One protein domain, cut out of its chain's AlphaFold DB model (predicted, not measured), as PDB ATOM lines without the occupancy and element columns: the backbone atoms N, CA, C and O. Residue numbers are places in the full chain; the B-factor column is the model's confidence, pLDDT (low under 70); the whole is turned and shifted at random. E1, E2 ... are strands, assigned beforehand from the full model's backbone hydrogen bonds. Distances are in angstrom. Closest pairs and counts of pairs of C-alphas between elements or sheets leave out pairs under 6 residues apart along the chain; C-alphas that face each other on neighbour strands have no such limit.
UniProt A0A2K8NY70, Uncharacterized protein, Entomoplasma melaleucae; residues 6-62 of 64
ATOM      1  N   ILE A   6     166.869 161.431 151.213       97.56
ATOM      2  CA  ILE A   6     167.940 161.222 150.241       97.56
ATOM      3  C   ILE A   6     168.501 162.584 149.845       97.56
ATOM      4  O   ILE A   6     167.768 163.568 149.730       97.56
ATOM      5  N   PHE A   7     169.808 162.644 149.630       96.94
ATOM      6  CA  PHE A   7     170.475 163.849 149.161       96.94
ATOM      7  C   PHE A   7     171.411 163.552 148.000       96.94
ATOM      8  O   PHE A   7     171.974 162.461 147.898       96.94
ATOM      9  N   PHE A   8     171.607 164.570 147.169       96.75
ATOM     10  CA  PHE A   8     172.584 164.589 146.093       96.75
ATOM     11  C   PHE A   8     173.527 165.767 146.307       96.75
ATOM     12  O   PHE A   8     173.100 166.849 146.715       96.75
ATOM     13  N   ILE A   9     174.810 165.555 146.043       96.44
ATOM     14  CA  ILE A   9     175.826 166.601 146.076       96.44
ATOM     15  C   ILE A   9     176.068 167.049 144.644       96.44
ATOM     16  O   ILE A   9     176.492 166.258 143.805       96.44
ATOM     17  N   TYR A  10     175.795 168.325 144.388       96.38
ATOM     18  CA  TYR A  10     176.117 168.984 143.134       96.38
ATOM     19  C   TYR A  10     177.426 169.755 143.272       96.38
ATOM     20  O   TYR A  10     177.574 170.598 144.160       96.38
ATOM     21  N   SER A  11     178.349 169.498 142.355       95.06
ATOM     22  CA  SER A  11     179.622 170.201 142.274       95.06
ATOM     23  C   SER A  11     179.606 171.140 141.062       95.06
ATOM     24  O   SER A  11     179.653 170.668 139.925       95.06
ATOM     25  N   PRO A  12     179.555 172.471 141.259       94.81
ATOM     26  CA  PRO A  12     179.504 173.422 140.147       94.81
ATOM     27  C   PRO A  12     180.840 173.539 139.400       94.81
ATOM     28  O   PRO A  12     180.849 173.750 138.187       94.81
ATOM     29  N   LYS A  13     181.964 173.387 140.109       96.25
ATOM     30  CA  LYS A  13     183.334 173.556 139.602       96.25
ATOM     31  C   LYS A  13     184.204 172.382 140.036       96.25
ATOM     32  O   LYS A  13     183.903 171.759 141.055       96.25
ATOM     33  N   ILE A  14     185.281 172.119 139.295       94.19
ATOM     34  CA  ILE A  14     186.175 170.982 139.581       94.19
ATOM     35  C   ILE A  14     186.968 171.185 140.879       94.19
ATOM     36  O   ILE A  14     187.283 170.238 141.593       94.19
ATOM     37  N   SER A  15     187.271 172.440 141.214       94.94
ATOM     38  CA  SER A  15     187.958 172.813 142.446       94.94
ATOM     39  C   SER A  15     187.496 174.182 142.939       94.94
ATOM     40  O   SER A  15     186.862 174.955 142.214       94.94
ATOM     41  N   LEU A  16     187.819 174.488 144.196       91.31
ATOM     42  CA  LEU A  16     187.412 175.731 144.851       91.31
ATOM     43  C   LEU A  16     187.910 176.977 144.096       91.31
ATOM     44  O   LEU A  16     187.140 177.916 143.875       91.31
ATOM     45  N   TYR A  17     189.174 176.953 143.668       95.56
ATOM     46  CA  TYR A  17     189.860 178.093 143.051       95.56
ATOM     47  C   TYR A  17     189.820 178.092 141.519       95.56
ATOM     48  O   TYR A  17     190.127 179.111 140.909       95.56
ATOM     49  N   SER A  18     189.431 176.981 140.885       93.69
ATOM     50  CA  SER A  18     189.277 176.929 139.429       93.69
ATOM     51  C   SER A  18     187.959 177.570 138.983       93.69
ATOM     52  O   SER A  18     186.979 177.578 139.730       93.69
ATOM     53  N   ASN A  19     187.934 178.083 137.750       93.94
ATOM     54  CA  ASN A  19     186.714 178.475 137.030       93.94
ATOM     55  C   ASN A  19     186.235 177.389 136.056       93.94
ATOM     56  O   ASN A  19     185.225 177.567 135.375       93.94
ATOM     57  N   GLU A  20     186.946 176.265 135.991       96.81
ATOM     58  CA  GLU A  20     186.549 175.109 135.204       96.81
ATOM     59  C   GLU A  20     185.250 174.519 135.757       96.81
ATOM     60  O   GLU A  20     185.136 174.165 136.939       96.81
ATOM     61  N   LYS A  21     184.254 174.455 134.876       94.75
ATOM     62  CA  LYS A  21     182.929 173.924 135.169       94.75
ATOM     63  C   LYS A  21     183.013 172.421 135.384       94.75
ATOM     64  O   LYS A  21     183.668 171.723 134.619       94.75
ATOM     65  N   TYR A  22     182.293 171.938 136.390       95.19
ATOM     66  CA  TYR A  22     182.071 170.506 136.568       95.19
ATOM     67  C   TYR A  22     180.613 170.144 136.336       95.19
ATOM     68  O   TYR A  22     180.332 169.279 135.520       95.19
ATOM     69  N   GLN A  23     179.696 170.879 136.972       95.38
ATOM     70  CA  GLN A  23     178.246 170.794 136.774       95.38
ATOM     71  C   GLN A  23     177.686 169.363 136.821       95.38
ATOM     72  O   GLN A  23     176.858 168.967 135.999       95.38
ATOM     73  N   LYS A  24     178.130 168.592 137.816       97.12
ATOM     74  CA  LYS A  24     177.749 167.188 137.992       97.12
ATOM     75  C   LYS A  24     177.182 166.914 139.372       97.12
ATOM     76  O   LYS A  24     177.570 167.554 140.353       97.12
ATOM     77  N   ILE A  25     176.314 165.910 139.444       97.31
ATOM     78  CA  ILE A  25     176.065 165.178 140.683       97.31
ATOM     79  C   ILE A  25     177.247 164.243 140.923       97.31
ATOM     80  O   ILE A  25     177.555 163.407 140.076       97.31
ATOM     81  N   THR A  26     177.904 164.409 142.065       97.00
ATOM     82  CA  THR A  26     179.187 163.756 142.380       97.00
ATOM     83  C   THR A  26     179.103 162.780 143.541       97.00
ATOM     84  O   THR A  26     179.965 161.926 143.700       97.00
ATOM     85  N   ALA A  27     178.057 162.884 144.357       97.62
ATOM     86  CA  ALA A  27     177.775 161.930 145.416       97.62
ATOM     87  C   ALA A  27     176.283 161.926 145.741       97.62
ATOM     88  O   ALA A  27     175.576 162.915 145.525       97.62
ATOM     89  N   CYS A  28     175.807 160.832 146.325       97.88
ATOM     90  CA  CYS A  28     174.488 160.776 146.931       97.88
ATOM     91  C   CYS A  28     174.502 159.910 148.188       97.88
ATOM     92  O   CYS A  28     175.446 159.156 148.456       97.88
ATOM     93  N   GLY A  29     173.450 160.031 148.984       98.00
ATOM     94  CA  GLY A  29     173.327 159.246 150.195       98.00
ATOM     95  C   GLY A  29     171.985 159.409 150.874       98.00
ATOM     96  O   GLY A  29     171.085 160.090 150.380       98.00
ATOM     97  N   ILE A  30     171.875 158.766 152.030       98.50
ATOM     98  CA  ILE A  30     170.685 158.783 152.875       98.50
ATOM     99  C   ILE A  30     171.037 159.201 154.301       98.50
ATOM    100  O   ILE A  30     172.102 158.850 154.822       98.50
ATOM    101  N   ILE A  31     170.134 159.939 154.941       98.19
ATOM    102  CA  ILE A  31     170.235 160.282 156.360       98.19
ATOM    103  C   ILE A  31     169.828 159.072 157.217       98.19
ATOM    104  O   ILE A  31     168.742 158.514 157.044       98.19
ATOM    105  N   LEU A  32     170.688 158.674 158.159       98.12
ATOM    106  CA  LEU A  32     170.504 157.455 158.961       98.12
ATOM    107  C   LEU A  32     169.665 157.663 160.229       98.12
ATOM    108  O   LEU A  32     169.053 156.710 160.720       98.12
ATOM    109  N   ASP A  33     169.626 158.883 160.756       97.44
ATOM    110  CA  ASP A  33     168.889 159.239 161.966       97.44
ATOM    111  C   ASP A  33     168.478 160.722 161.970       97.44
ATOM    112  O   ASP A  33     168.897 161.522 161.134       97.44
ATOM    113  N   ASP A  34     167.620 161.098 162.915       97.31
ATOM    114  CA  ASP A  34     167.155 162.480 163.053       97.31
ATOM    115  C   ASP A  34     168.127 163.370 163.841       97.31
ATOM    116  O   ASP A  34     167.902 164.583 163.944       97.31
ATOM    117  N   LEU A  35     169.221 162.804 164.359       96.75
ATOM    118  CA  LEU A  35     170.127 163.489 165.270       96.75
ATOM    119  C   LEU A  35     171.027 164.472 164.517       96.75
ATOM    120  O   LEU A  35     171.677 164.156 163.519       96.75
ATOM    121  N   VAL A  36     171.084 165.693 165.043       96.06
ATOM    122  CA  VAL A  36     172.036 166.721 164.623       96.06
ATOM    123  C   VAL A  36     173.043 166.893 165.739       96.06
ATOM    124  O   VAL A  36     172.665 167.204 166.866       96.06
ATOM    125  N   PHE A  37     174.319 166.715 165.424       95.62
ATOM    126  CA  PHE A  37     175.401 166.858 166.390       95.62
ATOM    127  C   PHE A  37     176.451 167.832 165.877       95.62
ATOM    128  O   PHE A  37     176.602 168.039 164.676       95.62
ATOM    129  N   LYS A  38     177.175 168.454 166.797       96.62
ATOM    130  CA  LYS A  38     178.313 169.312 166.481       96.62
ATOM    131  C   LYS A  38     179.591 168.481 166.422       96.62
ATOM    132  O   LYS A  38     179.736 167.523 167.177       96.62
ATOM    133  N   TYR A  39     180.500 168.826 165.514       95.31
ATOM    134  CA  TYR A  39     181.811 168.183 165.422       95.31
ATOM    135  C   TYR A  39     182.905 169.238 165.351       95.31
ATOM    136  O   TYR A  39     182.983 169.981 164.371       95.31
ATOM    137  N   LYS A  40     183.752 169.297 166.381       96.69
ATOM    138  CA  LYS A  40     184.845 170.265 166.462       96.69
ATOM    139  C   LYS A  40     185.920 169.917 165.434       96.69
ATOM    140  O   LYS A  40     186.676 168.967 165.613       96.69
ATOM    141  N   MET A  41     185.956 170.672 164.338       95.69
ATOM    142  CA  MET A  41     186.951 170.508 163.274       95.69
ATOM    143  C   MET A  41     188.220 171.313 163.548       95.69
ATOM    144  O   MET A  41     189.305 170.891 163.164       95.69
ATOM    145  N   SER A  42     188.082 172.464 164.203       96.81
ATOM    146  CA  SER A  42     189.189 173.288 164.691       96.81
ATOM    147  C   SER A  42     188.763 174.027 165.962       96.81
ATOM    148  O   SER A  42     187.646 173.856 166.452       96.81
ATOM    149  N   GLU A  43     189.640 174.855 166.525       95.94
ATOM    150  CA  GLU A  43     189.323 175.655 167.714       95.94
ATOM    151  C   GLU A  43     188.142 176.608 167.505       95.94
ATOM    152  O   GLU A  43     187.334 176.779 168.415       95.94
ATOM    153  N   THR A  44     188.017 177.174 166.305       97.00
ATOM    154  CA  THR A  44     187.011 178.187 165.960       97.00
ATOM    155  C   THR A  44     185.927 177.672 165.014       97.00
ATOM    156  O   THR A  44     185.012 178.419 164.670       97.00
ATOM    157  N   PHE A  45     186.001 176.406 164.587       96.75
ATOM    158  CA  PHE A  45     185.063 175.831 163.628       96.75
ATOM    159  C   PHE A  45     184.462 174.515 164.120       96.75
ATOM    160  O   PHE A  45     185.115 173.470 164.177       96.75
ATOM    161  N   GLU A  46     183.169 174.573 164.433       97.38
ATOM    162  CA  GLU A  46     182.384 173.445 164.924       97.38
ATOM    163  C   GLU A  46     181.046 173.348 164.163       97.38
ATOM    164  O   GLU A  46     180.008 173.825 164.636       97.38
ATOM    165  N   PRO A  47     181.045 172.777 162.943       97.06
ATOM    166  CA  PRO A  47     179.830 172.644 162.154       97.06
ATOM    167  C   PRO A  47     178.876 171.589 162.720       97.06
ATOM    168  O   PRO A  47     179.280 170.580 163.307       97.06
ATOM    169  N   PHE A  48     177.589 171.794 162.443       96.56
ATOM    170  CA  PHE A  48     176.568 170.771 162.617       96.56
ATOM    171  C   PHE A  48     176.698 169.694 161.536       96.56
ATOM    172  O   PHE A  48     176.821 169.989 160.347       96.56
ATOM    173  N   ARG A  49     176.644 168.435 161.957       95.12
ATOM    174  CA  ARG A  49     176.723 167.238 161.122       95.12
ATOM    175  C   ARG A  49     175.546 166.308 161.409       95.12
ATOM    176  O   ARG A  49     174.858 166.425 162.423       95.12
ATOM    177  N   ARG A  50     175.325 165.385 160.475       96.31
ATOM    178  CA  ARG A  50     174.350 164.293 160.559       96.31
ATOM    179  C   ARG A  50     175.021 162.985 160.178       96.31
ATOM    180  O   ARG A  50     176.004 162.984 159.434       96.31
ATOM    181  N   LYS A  51     174.467 161.875 160.660       97.31
ATOM    182  CA  LYS A  51     174.920 160.544 160.272       97.31
ATOM    183  C   LYS A  51     174.323 160.178 158.913       97.31
ATOM    184  O   LYS A  51     173.104 160.200 158.740       97.31
ATOM    185  N   VAL A  52     175.177 159.841 157.952       97.81
ATOM    186  CA  VAL A  52     174.767 159.519 156.578       97.81
ATOM    187  C   VAL A  52     175.411 158.224 156.099       97.81
ATOM    188  O   VAL A  52     176.503 157.872 156.546       97.81
ATOM    189  N   LYS A  53     174.743 157.526 155.179       98.38
ATOM    190  CA  LYS A  53     175.337 156.449 154.378       98.38
ATOM    191  C   LYS A  53     175.436 156.931 152.936       98.38
ATOM    192  O   LYS A  53     174.418 157.293 152.351       98.38
ATOM    193  N   PHE A  54     176.649 156.927 152.394       98.19
ATOM    194  CA  PHE A  54     176.892 157.199 150.982       98.19
ATOM    195  C   PHE A  54     176.664 155.944 150.145       98.19
ATOM    196  O   PHE A  54     176.862 154.821 150.624       98.19
ATOM    197  N   TYR A  55     176.247 156.159 148.905       98.06
ATOM    198  CA  TYR A  55     176.165 155.119 147.891       98.06
ATOM    199  C   TYR A  55     177.274 155.310 146.866       98.06
ATOM    200  O   TYR A  55     177.697 156.435 146.609       98.06
ATOM    201  N   ASP A  56     177.726 154.197 146.296       97.06
ATOM    202  CA  ASP A  56     178.608 154.228 145.140       97.06
ATOM    203  C   ASP A  56     177.774 154.581 143.906       97.06
ATOM    204  O   ASP A  56     176.745 153.947 143.645       97.06
ATOM    205  N   ILE A  57     178.167 155.639 143.201       95.88
ATOM    206  CA  ILE A  57     177.456 156.140 142.028       95.88
ATOM    207  C   ILE A  57     178.443 156.546 140.945       95.88
ATOM    208  O   ILE A  57     179.538 157.025 141.224       95.88
ATOM    209  N   ASN A  58     177.994 156.444 139.697       97.19
ATOM    210  CA  ASN A  58     178.637 157.164 138.611       97.19
ATOM    211  C   ASN A  58     178.204 158.628 138.665       97.19
ATOM    212  O   ASN A  58     177.023 158.930 138.861       97.19
ATOM    213  N   GLU A  59     179.154 159.533 138.465       96.69
ATOM    214  CA  GLU A  59     178.837 160.947 138.333       96.69
ATOM    215  C   GLU A  59     177.979 161.201 137.092       96.69
ATOM    216  O   GLU A  59     178.194 160.598 136.038       96.69
ATOM    217  N   VAL A  60     177.049 162.147 137.190       96.50
ATOM    218  CA  VAL A  60     176.145 162.488 136.086       96.50
ATOM    219  C   VAL A  60     176.071 163.997 135.895       96.50
ATOM    220  O   VAL A  60     175.940 164.751 136.862       96.50
ATOM    221  N   GLY A  61     176.207 164.440 134.643       94.88
ATOM    222  CA  GLY A  61     176.042 165.842 134.261       94.88
ATOM    223  C   GLY A  61     174.591 166.284 134.405       94.88
ATOM    224  O   GLY A  61     173.680 165.498 134.160       94.88
ATOM    225  N   ILE A  62     174.380 167.536 134.809       88.50
ATOM    226  CA  ILE A  62     173.051 168.150 134.795       88.50
ATOM    227  C   ILE A  62     172.959 169.040 133.560       88.50
ATOM    228  O   ILE A  62     173.694 170.021 133.447       88.50
TER     229      ILE A  62
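Overview. This is residues 6 to 62 of the 64 residues of an uncharacterized protein of Entomoplasma melaleucae (UniProt A0A2K8NY70). The model is an open arch, or horseshoe, with an empty space between its two legs. One leg is the hairpin of E1 and E2 with its turn at residues 14 to 20, the other is the long hairpin-like loop of residues 32 to 51, and the two are joined where the end of E2 runs beside the short strand E3. After E3 the printed part runs on through residues 56 to 62, of which residues 60 to 61 pair antiparallel with residues 24 to 25 of E2. The printed part has 57 residues with no named helix and three named strands, E1, E2 and E3 along the chain, in one antiparallel sheet of order E1 - E2 - E3; the class is all strand, though under half of the residues, 23 of 57, are in named elements. The whole is loose, with a radius of gyration of the C-alphas of 14.3 A, and flat, spanning 33 by 27 by 14 A.

Arrangement. E1, residues 6 to 13, and E2, residues 21 to 31, are antiparallel neighbours and form a hairpin, with 160 degrees between their directions. Of their C-alphas that face each other, those of Phe 8 and Cys 28 are 4.3 A apart. N 9 and O 27 are within hydrogen-bond range at 2.8 A, as are N 26 and O 9 at 2.9 A. E3, residues 52 to 55, is the antiparallel neighbour of E2 at 123 degrees, and these two are a hairpin as well. The C-alphas of Gly 29 and Phe 54 face each other at 4.2 A, and N 30 and O 53 are within hydrogen-bond range at 3.0 A. The three strands make a meander, each the antiparallel neighbour of the one before. E1 and E3 are edge strands and E2 is the inner strand. The sheet is strongly twisted, with C-alphas up to 4.6 A off its best plane. Outside the named strands, residues 37 to 38 pair antiparallel with residues 48 to 49, and residues 60 to 61 with residues 24 to 25 of E2.

Along the chain. E1 begins at C-alpha 6, (167.940, 161.222, 150.241), and is 22.4 A long from first to last C-alpha. E2, the longest strand with 11 residues, measures 28.2 A and ends at C-alpha 31, (170.235, 160.282, 156.360). E3 has 4 residues, measures 9.8 A and ends at C-alpha 55, (176.165, 155.119, 147.891).

Size, cuts and confidence. The C-alphas of Glu 43 and Ile 62 are the two farthest apart, 37.5 A. The link from E1 to E2 is short, with 7 residues, and the link from E2 to E3 is long, with 20. The C-alphas of residues 32 to 51 lie 11 to 22 A from the mean of the C-alphas. The printed part has no cut; its mean pLDDT is 96.3, and no printed residue is under 70.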